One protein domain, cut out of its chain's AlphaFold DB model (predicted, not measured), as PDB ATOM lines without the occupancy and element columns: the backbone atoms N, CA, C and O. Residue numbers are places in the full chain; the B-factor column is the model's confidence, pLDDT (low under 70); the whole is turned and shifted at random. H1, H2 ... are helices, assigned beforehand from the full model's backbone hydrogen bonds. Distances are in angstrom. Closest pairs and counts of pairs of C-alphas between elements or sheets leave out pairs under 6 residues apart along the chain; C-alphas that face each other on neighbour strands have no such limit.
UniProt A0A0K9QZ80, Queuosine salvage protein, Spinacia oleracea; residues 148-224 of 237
ATOM      1  N   ILE A 148     110.528 134.321  80.747       95.56
ATOM      2  CA  ILE A 148     110.616 133.014  80.091       95.56
ATOM      3  C   ILE A 148     111.042 131.935  81.082       95.56
ATOM      4  O   ILE A 148     110.407 130.884  81.154       95.56
ATOM      5  N   VAL A 149     112.089 132.183  81.869       96.81
ATOM      6  CA  VAL A 149     112.646 131.199  82.803       96.81
ATOM      7  C   VAL A 149     111.611 130.685  83.816       96.81
ATOM      8  O   VAL A 149     111.461 129.462  83.900       96.81
ATOM      9  N   PRO A 150     110.834 131.529  84.532       97.06
ATOM     10  CA  PRO A 150     109.761 131.035  85.402       97.06
ATOM     11  C   PRO A 150     108.757 130.148  84.659       97.06
ATOM     12  O   PRO A 150     108.361 129.102  85.174       97.06
ATOM     13  N   ALA A 151     108.375 130.520  83.433       97.12
ATOM     14  CA  ALA A 151     107.436 129.745  82.630       97.12
ATOM     15  C   ALA A 151     107.996 128.364  82.253       97.12
ATOM     16  O   ALA A 151     107.289 127.366  82.365       97.12
ATOM     17  N   VAL A 152     109.277 128.276  81.879       97.94
ATOM     18  CA  VAL A 152     109.945 126.991  81.608       97.94
ATOM     19  C   VAL A 152     110.027 126.129  82.866       97.94
ATOM     20  O   VAL A 152     109.733 124.934  82.819       97.94
ATOM     21  N   LEU A 153     110.384 126.721  84.007       98.00
ATOM     22  CA  LEU A 153     110.436 126.004  85.282       98.00
ATOM     23  C   LEU A 153     109.057 125.470  85.690       98.00
ATOM     24  O   LEU A 153     108.963 124.355  86.206       98.00
ATOM     25  N   GLN A 154     107.986 126.223  85.432       97.50
ATOM     26  CA  GLN A 154     106.622 125.747  85.642       97.50
ATOM     27  C   GLN A 154     106.242 124.639  84.656       97.50
ATOM     28  O   GLN A 154     105.686 123.623  85.072       97.50
ATOM     29  N   HIS A 155     106.605 124.776  83.380       96.50
ATOM     30  CA  HIS A 155     106.356 123.761  82.357       96.50
ATOM     31  C   HIS A 155     107.009 122.413  82.704       96.50
ATOM     32  O   HIS A 155     106.420 121.356  82.483       96.50
ATOM     33  N   PHE A 156     108.198 122.440  83.307       97.00
ATOM     34  CA  PHE A 156     108.887 121.248  83.809       97.00
ATOM     35  C   PHE A 156     108.362 120.726  85.154       97.00
ATOM     36  O   PHE A 156     108.864 119.717  85.650       97.00
ATOM     37  N   GLY A 157     107.372 121.387  85.760       96.81
ATOM     38  CA  GLY A 157     106.835 121.026  87.073       96.81
ATOM     39  C   GLY A 157     107.786 121.321  88.237       96.81
ATOM     40  O   GLY A 157     107.601 120.785  89.329       96.81
ATOM     41  N   VAL A 158     108.811 122.151  88.017       97.12
ATOM     42  CA  VAL A 158     109.755 122.581  89.059       97.12
ATOM     43  C   VAL A 158     109.138 123.695  89.906       97.12
ATOM     44  O   VAL A 158     109.244 123.670  91.131       97.12
ATOM     45  N   LEU A 159     108.454 124.646  89.265       96.88
ATOM     46  CA  LEU A 159     107.624 125.645  89.938       96.88
ATOM     47  C   LEU A 159     106.146 125.264  89.838       96.88
ATOM     48  O   LEU A 159     105.676 124.826  88.793       96.88
ATOM     49  N   ASN A 160     105.401 125.488  90.921       96.38
ATOM     50  CA  ASN A 160     103.950 125.339  90.945       96.38
ATOM     51  C   ASN A 160     103.322 126.679  91.311       96.38
ATOM     52  O   ASN A 160     103.633 127.248  92.357       96.38
ATOM     53  N   TYR A 161     102.448 127.182  90.446       96.38
ATOM     54  CA  TYR A 161     101.739 128.433  90.684       96.38
ATOM     55  C   TYR A 161     100.481 128.188  91.511       96.38
ATOM     56  O   TYR A 161      99.852 127.131  91.421       96.38
ATOM     57  N   SER A 162     100.086 129.186  92.300       97.31
ATOM     58  CA  SER A 162      98.747 129.206  92.882       97.31
ATOM     59  C   SER A 162      97.692 129.244  91.768       97.31
ATOM     60  O   SER A 162      97.957 129.718  90.661       97.31
ATOM     61  N   ALA A 163      96.473 128.780  92.056       97.25
ATOM     62  CA  ALA A 163      95.388 128.788  91.072       97.25
ATOM     63  C   ALA A 163      95.087 130.203  90.540       97.25
ATOM     64  O   ALA A 163      94.782 130.368  89.360       97.25
ATOM     65  N   SER A 164      95.217 131.229  91.389       97.25
ATOM     66  CA  SER A 164      95.056 132.629  90.982       97.25
ATOM     67  C   SER A 164      96.159 133.080  90.025       97.25
ATOM     68  O   SER A 164      95.855 133.651  88.982       97.25
ATOM     69  N   LEU A 165      97.427 132.791  90.338       97.31
ATOM     70  CA  LEU A 165      98.561 133.164  89.493       97.31
ATOM     71  C   LEU A 165      98.538 132.435  88.145       97.31
ATOM     72  O   LEU A 165      98.734 133.065  87.108       97.31
ATOM     73  N   ALA A 166      98.237 131.135  88.151       96.69
ATOM     74  CA  ALA A 166      98.063 130.356  86.928       96.69
ATOM     75  C   ALA A 166      96.971 130.963  86.031       96.69
ATOM     76  O   ALA A 166      97.213 131.207  84.853       96.69
ATOM     77  N   SER A 167      95.813 131.313  86.604       96.81
ATOM     78  CA  SER A 167      94.717 131.940  85.859       96.81
ATOM     79  C   SER A 167      95.099 133.307  85.274       96.81
ATOM     80  O   SER A 167      94.724 133.612  84.139       96.81
ATOM     81  N   MET A 168      95.880 134.125  85.993       96.94
ATOM     82  CA  MET A 168      96.395 135.398  85.464       96.94
ATOM     83  C   MET A 168      97.315 135.189  84.256       96.94
ATOM     84  O   MET A 168      97.153 135.868  83.243       96.94
ATOM     85  N   VAL A 169      98.228 134.218  84.330       96.56
ATOM     86  CA  VAL A 169      99.134 133.870  83.224       96.56
ATOM     87  C   VAL A 169      98.358 133.324  82.017       96.56
ATOM     88  O   VAL A 169      98.540 133.807  80.902       96.56
ATOM     89  N   GLU A 170      97.449 132.371  82.228       95.31
ATOM     90  CA  GLU A 170      96.646 131.742  81.166       95.31
ATOM     91  C   GLU A 170      95.726 132.738  80.446       95.31
ATOM     92  O   GLU A 170      95.545 132.670  79.229       95.31
ATOM     93  N   SER A 171      95.165 133.696  81.187       95.50
ATOM     94  CA  SER A 171      94.308 134.751  80.635       95.50
ATOM     95  C   SER A 171      95.080 135.899  79.981       95.50
ATOM     96  O   SER A 171      94.452 136.825  79.469       95.50
ATOM     97  N   ASN A 172      96.419 135.847  79.958       94.50
ATOM     98  CA  ASN A 172      97.285 136.945  79.518       94.50
ATOM     99  C   ASN A 172      97.025 138.261  80.273       94.50
ATOM    100  O   ASN A 172      97.210 139.346  79.712       94.50
ATOM    101  N   SER A 173      96.589 138.166  81.530       95.62
ATOM    102  CA  SER A 173      96.383 139.328  82.390       95.62
ATOM    103  C   SER A 173      97.724 139.976  82.726       95.62
ATOM    104  O   SER A 173      98.723 139.291  82.956       95.62
ATOM    105  N   GLU A 174      97.746 141.306  82.756       96.00
ATOM    106  CA  GLU A 174      98.930 142.039  83.191       96.00
ATOM    107  C   GLU A 174      99.157 141.822  84.692       96.00
ATOM    108  O   GLU A 174      98.261 142.037  85.509       96.00
ATOM    109  N   ILE A 175     100.373 141.412  85.041       97.38
ATOM    110  CA  ILE A 175     100.866 141.357  86.411       97.38
ATOM    111  C   ILE A 175     101.769 142.575  86.594       97.38
ATOM    112  O   ILE A 175     102.750 142.747  85.867       97.38
ATOM    113  N   GLY A 176     101.413 143.444  87.539       96.50
ATOM    114  CA  GLY A 176     102.117 144.703  87.759       96.50
ATOM    115  C   GLY A 176     103.571 144.492  88.189       96.50
ATOM    116  O   GLY A 176     103.886 143.588  88.957       96.50
ATOM    117  N   SER A 177     104.476 145.353  87.719       95.69
ATOM    118  CA  SER A 177     105.878 145.293  88.145       95.69
ATOM    119  C   SER A 177     105.985 145.625  89.637       95.69
ATOM    120  O   SER A 177     105.426 146.624  90.093       95.69
ATOM    121  N   GLY A 178     106.692 144.787  90.398       95.06
ATOM    122  CA  GLY A 178     106.839 144.943  91.842       95.06
ATOM    123  C   GLY A 178     105.644 144.473  92.681       95.06
ATOM    124  O   GLY A 178     105.693 144.657  93.898       95.06
ATOM    125  N   THR A 179     104.600 143.870  92.093       96.75
ATOM    126  CA  THR A 179     103.574 143.174  92.892       96.75
ATOM    127  C   THR A 179     104.138 141.892  93.497       96.75
ATOM    128  O   THR A 179     105.157 141.372  93.048       96.75
ATOM    129  N   GLU A 180     103.470 141.370  94.526       96.94
ATOM    130  CA  GLU A 180     103.869 140.131  95.201       96.94
ATOM    131  C   GLU A 180     104.089 138.985  94.204       96.94
ATOM    132  O   GLU A 180     105.137 138.347  94.237       96.94
ATOM    133  N   GLU A 181     103.180 138.807  93.247       97.25
ATOM    134  CA  GLU A 181     103.256 137.748  92.242       97.25
ATOM    135  C   GLU A 181     104.453 137.895  91.299       97.25
ATOM    136  O   GLU A 181     105.138 136.914  91.008       97.25
ATOM    137  N   GLU A 182     104.723 139.112  90.818       97.44
ATOM    138  CA  GLU A 182     105.852 139.363  89.919       97.44
ATOM    139  C   GLU A 182     107.185 139.147  90.634       97.44
ATOM    140  O   GLU A 182     108.085 138.493  90.103       97.44
ATOM    141  N   VAL A 183     107.294 139.623  91.875       97.56
ATOM    142  CA  VAL A 183     108.509 139.456  92.671       97.56
ATOM    143  C   VAL A 183     108.731 137.991  93.037       97.56
ATOM    144  O   VAL A 183     109.865 137.517  92.953       97.56
ATOM    145  N   GLU A 184     107.676 137.254  93.388       97.25
ATOM    146  CA  GLU A 184     107.751 135.820  93.676       97.25
ATOM    147  C   GLU A 184     108.187 135.014  92.455       97.25
ATOM    148  O   GLU A 184     109.104 134.200  92.570       97.25
ATOM    149  N   LEU A 185     107.611 135.266  91.274       97.69
ATOM    150  CA  LEU A 185     108.013 134.600  90.030       97.69
ATOM    151  C   LEU A 185     109.514 134.757  89.766       97.69
ATOM    152  O   LEU A 185     110.208 133.786  89.449       97.69
ATOM    153  N   ARG A 186     110.032 135.972  89.945       97.75
ATOM    154  CA  ARG A 186     111.442 136.303  89.719       97.75
ATOM    155  C   ARG A 186     112.363 135.705  90.777       97.75
ATOM    156  O   ARG A 186     113.330 135.024  90.438       97.75
ATOM    157  N   ALA A 187     112.067 135.938  92.053       97.12
ATOM    158  CA  ALA A 187     112.905 135.504  93.166       97.12
ATOM    159  C   ALA A 187     112.927 133.973  93.305       97.12
ATOM    160  O   ALA A 187     114.000 133.392  93.488       97.12
ATOM    161  N   CYS A 188     111.776 133.308  93.153       97.50
ATOM    162  CA  CYS A 188     111.700 131.848  93.183       97.50
ATOM    163  C   CYS A 188     112.460 131.223  92.014       97.50
ATOM    164  O   CYS A 188     113.136 130.220  92.222       97.50
ATOM    165  N   SER A 189     112.413 131.825  90.819       98.06
ATOM    166  CA  SER A 189     113.209 131.344  89.683       98.06
ATOM    167  C   SER A 189     114.699 131.374  90.000       98.06
ATOM    168  O   SER A 189     115.376 130.366  89.808       98.06
ATOM    169  N   ILE A 190     115.202 132.493  90.546       98.00
ATOM    170  CA  ILE A 190     116.611 132.603  90.951       98.00
ATOM    171  C   ILE A 190     116.952 131.507  91.953       98.00
ATOM    172  O   ILE A 190     117.874 130.727  91.729       98.00
ATOM    173  N   HIS A 191     116.176 131.412  93.031       97.81
ATOM    174  CA  HIS A 191     116.439 130.458  94.097       97.81
ATOM    175  C   HIS A 191     116.449 129.006  93.600       97.81
ATOM    176  O   HIS A 191     117.371 128.249  93.902       97.81
ATOM    177  N   VAL A 192     115.454 128.627  92.800       97.88
ATOM    178  CA  VAL A 192     115.321 127.268  92.269       97.88
ATOM    179  C   VAL A 192     116.474 126.911  91.340       97.88
ATOM    180  O   VAL A 192     116.975 125.790  91.421       97.88
ATOM    181  N   VAL A 193     116.939 127.825  90.486       97.94
ATOM    182  CA  VAL A 193     118.065 127.506  89.598       97.94
ATOM    183  C   VAL A 193     119.382 127.387  90.370       97.94
ATOM    184  O   VAL A 193     120.178 126.501  90.058       97.94
ATOM    185  N   GLU A 194     119.587 128.170  91.434       97.75
ATOM    186  CA  GLU A 194     120.728 127.958  92.339       97.75
ATOM    187  C   GLU A 194     120.667 126.569  92.998       97.75
ATOM    188  O   GLU A 194     121.660 125.841  93.007       97.75
ATOM    189  N   MET A 195     119.481 126.128  93.437       97.81
ATOM    190  CA  MET A 195     119.297 124.762  93.942       97.81
ATOM    191  C   MET A 195     119.568 123.700  92.864       97.81
ATOM    192  O   MET A 195     120.162 122.662  93.152       97.81
ATOM    193  N   MET A 196     119.142 123.931  91.618       96.62
ATOM    194  CA  MET A 196     119.410 123.020  90.499       96.62
ATOM    195  C   MET A 196     120.911 122.894  90.231       96.62
ATOM    196  O   MET A 196     121.394 121.776  90.041       96.62
ATOM    197  N   LYS A 197     121.651 124.010  90.257       96.38
ATOM    198  CA  LYS A 197     123.113 124.036  90.118       96.38
ATOM    199  C   LYS A 197     123.785 123.150  91.168       96.38
ATOM    200  O   LYS A 197     124.561 122.260  90.812       96.38
ATOM    201  N   ASP A 198     123.420 123.324  92.437       96.19
ATOM    202  CA  ASP A 198     123.961 122.523  93.540       96.19
ATOM    203  C   ASP A 198     123.615 121.034  93.386       96.19
ATOM    204  O   ASP A 198     124.468 120.156  93.546       96.19
ATOM    205  N   LEU A 199     122.372 120.723  93.007       97.19
ATOM    206  CA  LEU A 199     121.925 119.347  92.787       97.19
ATOM    207  C   LEU A 199     122.654 118.663  91.626       97.19
ATOM    208  O   LEU A 199     122.945 117.466  91.719       97.19
ATOM    209  N   ILE A 200     122.962 119.387  90.546       96.75
ATOM    210  CA  ILE A 200     123.733 118.859  89.412       96.75
ATOM    211  C   ILE A 200     125.149 118.490  89.863       96.75
ATOM    212  O   ILE A 200     125.627 117.394  89.549       96.75
ATOM    213  N   GLN A 201     125.787 119.349  90.660       96.12
ATOM    214  CA  GLN A 201     127.101 119.068  91.229       96.12
ATOM    215  C   GLN A 201     127.065 117.842  92.152       96.12
ATOM    216  O   GLN A 201     127.915 116.961  92.027       96.12
ATOM    217  N   ILE A 202     126.075 117.745  93.042       97.44
ATOM    218  CA  ILE A 202     125.957 116.632  93.998       97.44
ATOM    219  C   ILE A 202     125.700 115.298  93.286       97.44
ATOM    220  O   ILE A 202     126.325 114.291  93.616       97.44
ATOM    221  N   LYS A 203     124.778 115.264  92.316       97.62
ATOM    222  CA  LYS A 203     124.357 114.010  91.666       97.62
ATOM    223  C   LYS A 203     125.301 113.544  90.567       97.62
ATOM    224  O   LYS A 203     125.439 112.341  90.364       97.62
ATOM    225  N   TYR A 204     125.906 114.478  89.836       97.06
ATOM    226  CA  TYR A 204     126.659 114.168  88.619       97.06
ATOM    227  C   TYR A 204     128.124 114.606  88.675       97.06
ATOM    228  O   TYR A 204     128.858 114.340  87.726       97.06
ATOM    229  N   GLY A 205     128.560 115.284  89.744       96.31
ATOM    230  CA  GLY A 205     129.927 115.796  89.866       96.31
ATOM    231  C   GLY A 205     130.272 116.880  88.841       96.31
ATOM    232  O   GLY A 205     131.452 117.126  88.601       96.31
ATOM    233  N   LYS A 206     129.265 117.487  88.199       94.75
ATOM    234  CA  LYS A 206     129.445 118.493  87.148       94.75
ATOM    235  C   LYS A 206     129.250 119.892  87.706       94.75
ATOM    236  O   LYS A 206     128.188 120.193  88.244       94.75
ATOM    237  N   GLN A 207     130.240 120.746  87.477       93.00
ATOM    238  CA  GLN A 207     130.109 122.175  87.716       93.00
ATOM    239  C   GLN A 207     129.413 122.810  86.518       93.00
ATOM    240  O   GLN A 207     129.843 122.626  85.379       93.00
ATOM    241  N   VAL A 208     128.333 123.530  86.791       94.88
ATOM    242  CA  VAL A 208     127.613 124.360  85.824       94.88
ATOM    243  C   VAL A 208     127.432 125.739  86.444       94.88
ATOM    244  O   VAL A 208     127.259 125.856  87.657       94.88
ATOM    245  N   SER A 209     127.508 126.786  85.640       95.00
ATOM    246  CA  SER A 209     127.234 128.149  86.087       95.00
ATOM    247  C   SER A 209     125.746 128.474  85.973       95.00
ATOM    248  O   SER A 209     125.021 127.901  85.158       95.00
ATOM    249  N   SER A 210     125.286 129.441  86.766       96.38
ATOM    250  CA  SER A 210     123.911 129.937  86.660       96.38
ATOM    251  C   SER A 210     123.666 130.620  85.311       96.38
ATOM    252  O   SER A 210     122.579 130.490  84.764       96.38
ATOM    253  N   VAL A 211     124.692 131.249  84.724       95.62
ATOM    254  CA  VAL A 211     124.647 131.816  83.364       95.62
ATOM    255  C   VAL A 211     124.375 130.737  82.310       95.62
ATOM    256  O   VAL A 211     123.527 130.924  81.445       95.62
ATOM    257  N   GLU A 212     125.049 129.586  82.376       95.06
ATOM    258  CA  GLU A 212     124.806 128.482  81.432       95.06
ATOM    259  C   GLU A 212     123.399 127.889  81.584       95.06
ATOM    260  O   GLU A 212     122.750 127.578  80.584       95.06
ATOM    261  N   LEU A 213     122.921 127.744  82.826       96.94
ATOM    262  CA  LEU A 213     121.566 127.262  83.095       96.94
ATOM    263  C   LEU A 213     120.507 128.247  82.596       96.94
ATOM    264  O   LEU A 213     119.528 127.811  81.993       96.94
ATOM    265  N   ASP A 214     120.712 129.547  82.801       97.06
ATOM    266  CA  ASP A 214     119.840 130.603  82.285       97.06
ATOM    267  C   ASP A 214     119.744 130.548  80.759       97.06
ATOM    268  O   ASP A 214     118.652 130.372  80.220       97.06
ATOM    269  N   LEU A 215     120.890 130.570  80.067       94.56
ATOM    270  CA  LEU A 215     120.943 130.506  78.606       94.56
ATOM    271  C   LEU A 215     120.227 129.265  78.068       94.56
ATOM    272  O   LEU A 215     119.529 129.348  77.054       94.56
ATOM    273  N   TRP A 216     120.377 128.118  78.736       96.38
ATOM    274  CA  TRP A 216     119.693 126.887  78.353       96.38
ATOM    275  C   TRP A 216     118.176 126.968  78.571       96.38
ATOM    276  O   TRP A 216     117.419 126.680  77.642       96.38
ATOM    277  N   LEU A 217     117.728 127.387  79.762       97.25
ATOM    278  CA  LEU A 217     116.306 127.531  80.098       97.25
ATOM    279  C   LEU A 217     115.625 128.529  79.158       97.25
ATOM    280  O   LEU A 217     114.576 128.231  78.587       97.25
ATOM    281  N   TRP A 218     116.249 129.685  78.945       95.69
ATOM    282  CA  TRP A 218     115.739 130.726  78.068       95.69
ATOM    283  C   TRP A 218     115.644 130.255  76.614       95.69
ATOM    284  O   TRP A 218     114.583 130.366  75.997       95.69
ATOM    285  N   SER A 219     116.717 129.646  76.090       94.69
ATOM    286  CA  SER A 219     116.753 129.116  74.718       94.69
ATOM    287  C   SER A 219     115.694 128.039  74.491       94.69
ATOM    288  O   SER A 219     115.084 127.992  73.424       94.69
ATOM    289  N   TYR A 220     115.458 127.184  75.489       96.19
ATOM    290  CA  TYR A 220     114.389 126.192  75.447       96.19
ATOM    291  C   TYR A 220     113.009 126.862  75.389       96.19
ATOM    292  O   TYR A 220     112.179 126.506  74.553       96.19
ATOM    293  N   GLY A 221     112.773 127.867  76.235       95.12
ATOM    294  CA  GLY A 221     111.478 128.537  76.327       95.12
ATOM    295  C   GLY A 221     111.083 129.299  75.065       95.12
ATOM    296  O   GLY A 221     109.952 129.165  74.603       95.12
ATOM    297  N   ILE A 222     112.010 130.031  74.439       91.56
ATOM    298  CA  ILE A 222     111.708 130.778  73.202       91.56
ATOM    299  C   ILE A 222     111.407 129.870  71.998       91.56
ATOM    300  O   ILE A 222     110.813 130.320  71.017       91.56
ATOM    301  N   GLN A 223     111.799 128.593  72.062       92.56
ATOM    302  CA  GLN A 223     111.492 127.580  71.049       92.56
ATOM    303  C   GLN A 223     110.119 126.923  71.252       92.56
ATOM    304  O   GLN A 223     109.714 126.118  70.413       92.56
ATOM    305  N   LEU A 224     109.393 127.266  72.321       93.06
ATOM    306  CA  LEU A 224     108.061 126.752  72.634       93.06
ATOM    307  C   LEU A 224     106.991 127.844  72.461       93.06
ATOM    308  O   LEU A 224     106.663 128.542  73.419       93.06
TER     309      LEU A 224
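This is residues 148 to 224 of the 237 residues of the protein "Queuosine salvage protein" of Spinacia oleracea (UniProt A0A0K9QZ80). One long helix, H3, runs along most of the longest axis, and two shorter helices, H1 and H4, pack on one side of it and cross each other. H4 meets H3 with its first residues and slants away from it, while H2 sits off by the beginning of H3, joined in by the links before and after it. The printed part has 77 residues with four named helices, in the order H1, H2, H3, H4, and no named strand; the class is all helix. It is only just compact, close to loose, with a radius of gyration of the C-alphas of 13.6 A, and it is elongated, spanning 41 by 25 by 20 A.

H3, residues 180 to 204, measures 35.2 A from C-alpha 180 at (103.869, 140.131, 95.201) to C-alpha 204 at (126.659, 114.168, 88.619). H4, residues 210 to 222, measures 18.2 A and ends with C-alpha 222 at (111.708, 130.778, 73.202). H1, residues 148 to 155, and H2, residues 163 to 170, each measure 10.4 A.

H3 touches H1 with residues 185 to 189 alone; their closest C-alphas, of Pro 150 and Ser 189, are 5.5 A apart. Their lines are only just about perpendicular, at 71 degrees. Residues 193 to 197 of H3 touch residues 210 to 213 of H4, at a steep tilt of 63 degrees, opposite ways; the closest C-alphas, of Glu 194 and Ser 210, are 6.8 A apart. H1 and H4 touch, about perpendicular at 75 degrees, with the closest C-alphas, of Val 149 and Trp 218, 5.7 A apart. H2 and H3 are close but not clearly touching, with the C-alphas of Leu 165 and Glu 181 closest at 7.1 A. H2 is apart from H1 and H4. In H1, H2, H3 and H4 every O i to N i+4 pair is within hydrogen-bond range.

The two C-alphas farthest apart, of Ser 173 and Gly 205, are 41.7 A apart. The printed part has no cut. The link from H3 to H4 is tight, those from H1 to H2 and H2 to H3 are short, and no link is long. Mean pLDDT of the printed part is 96.5, and no printed residue is under 70.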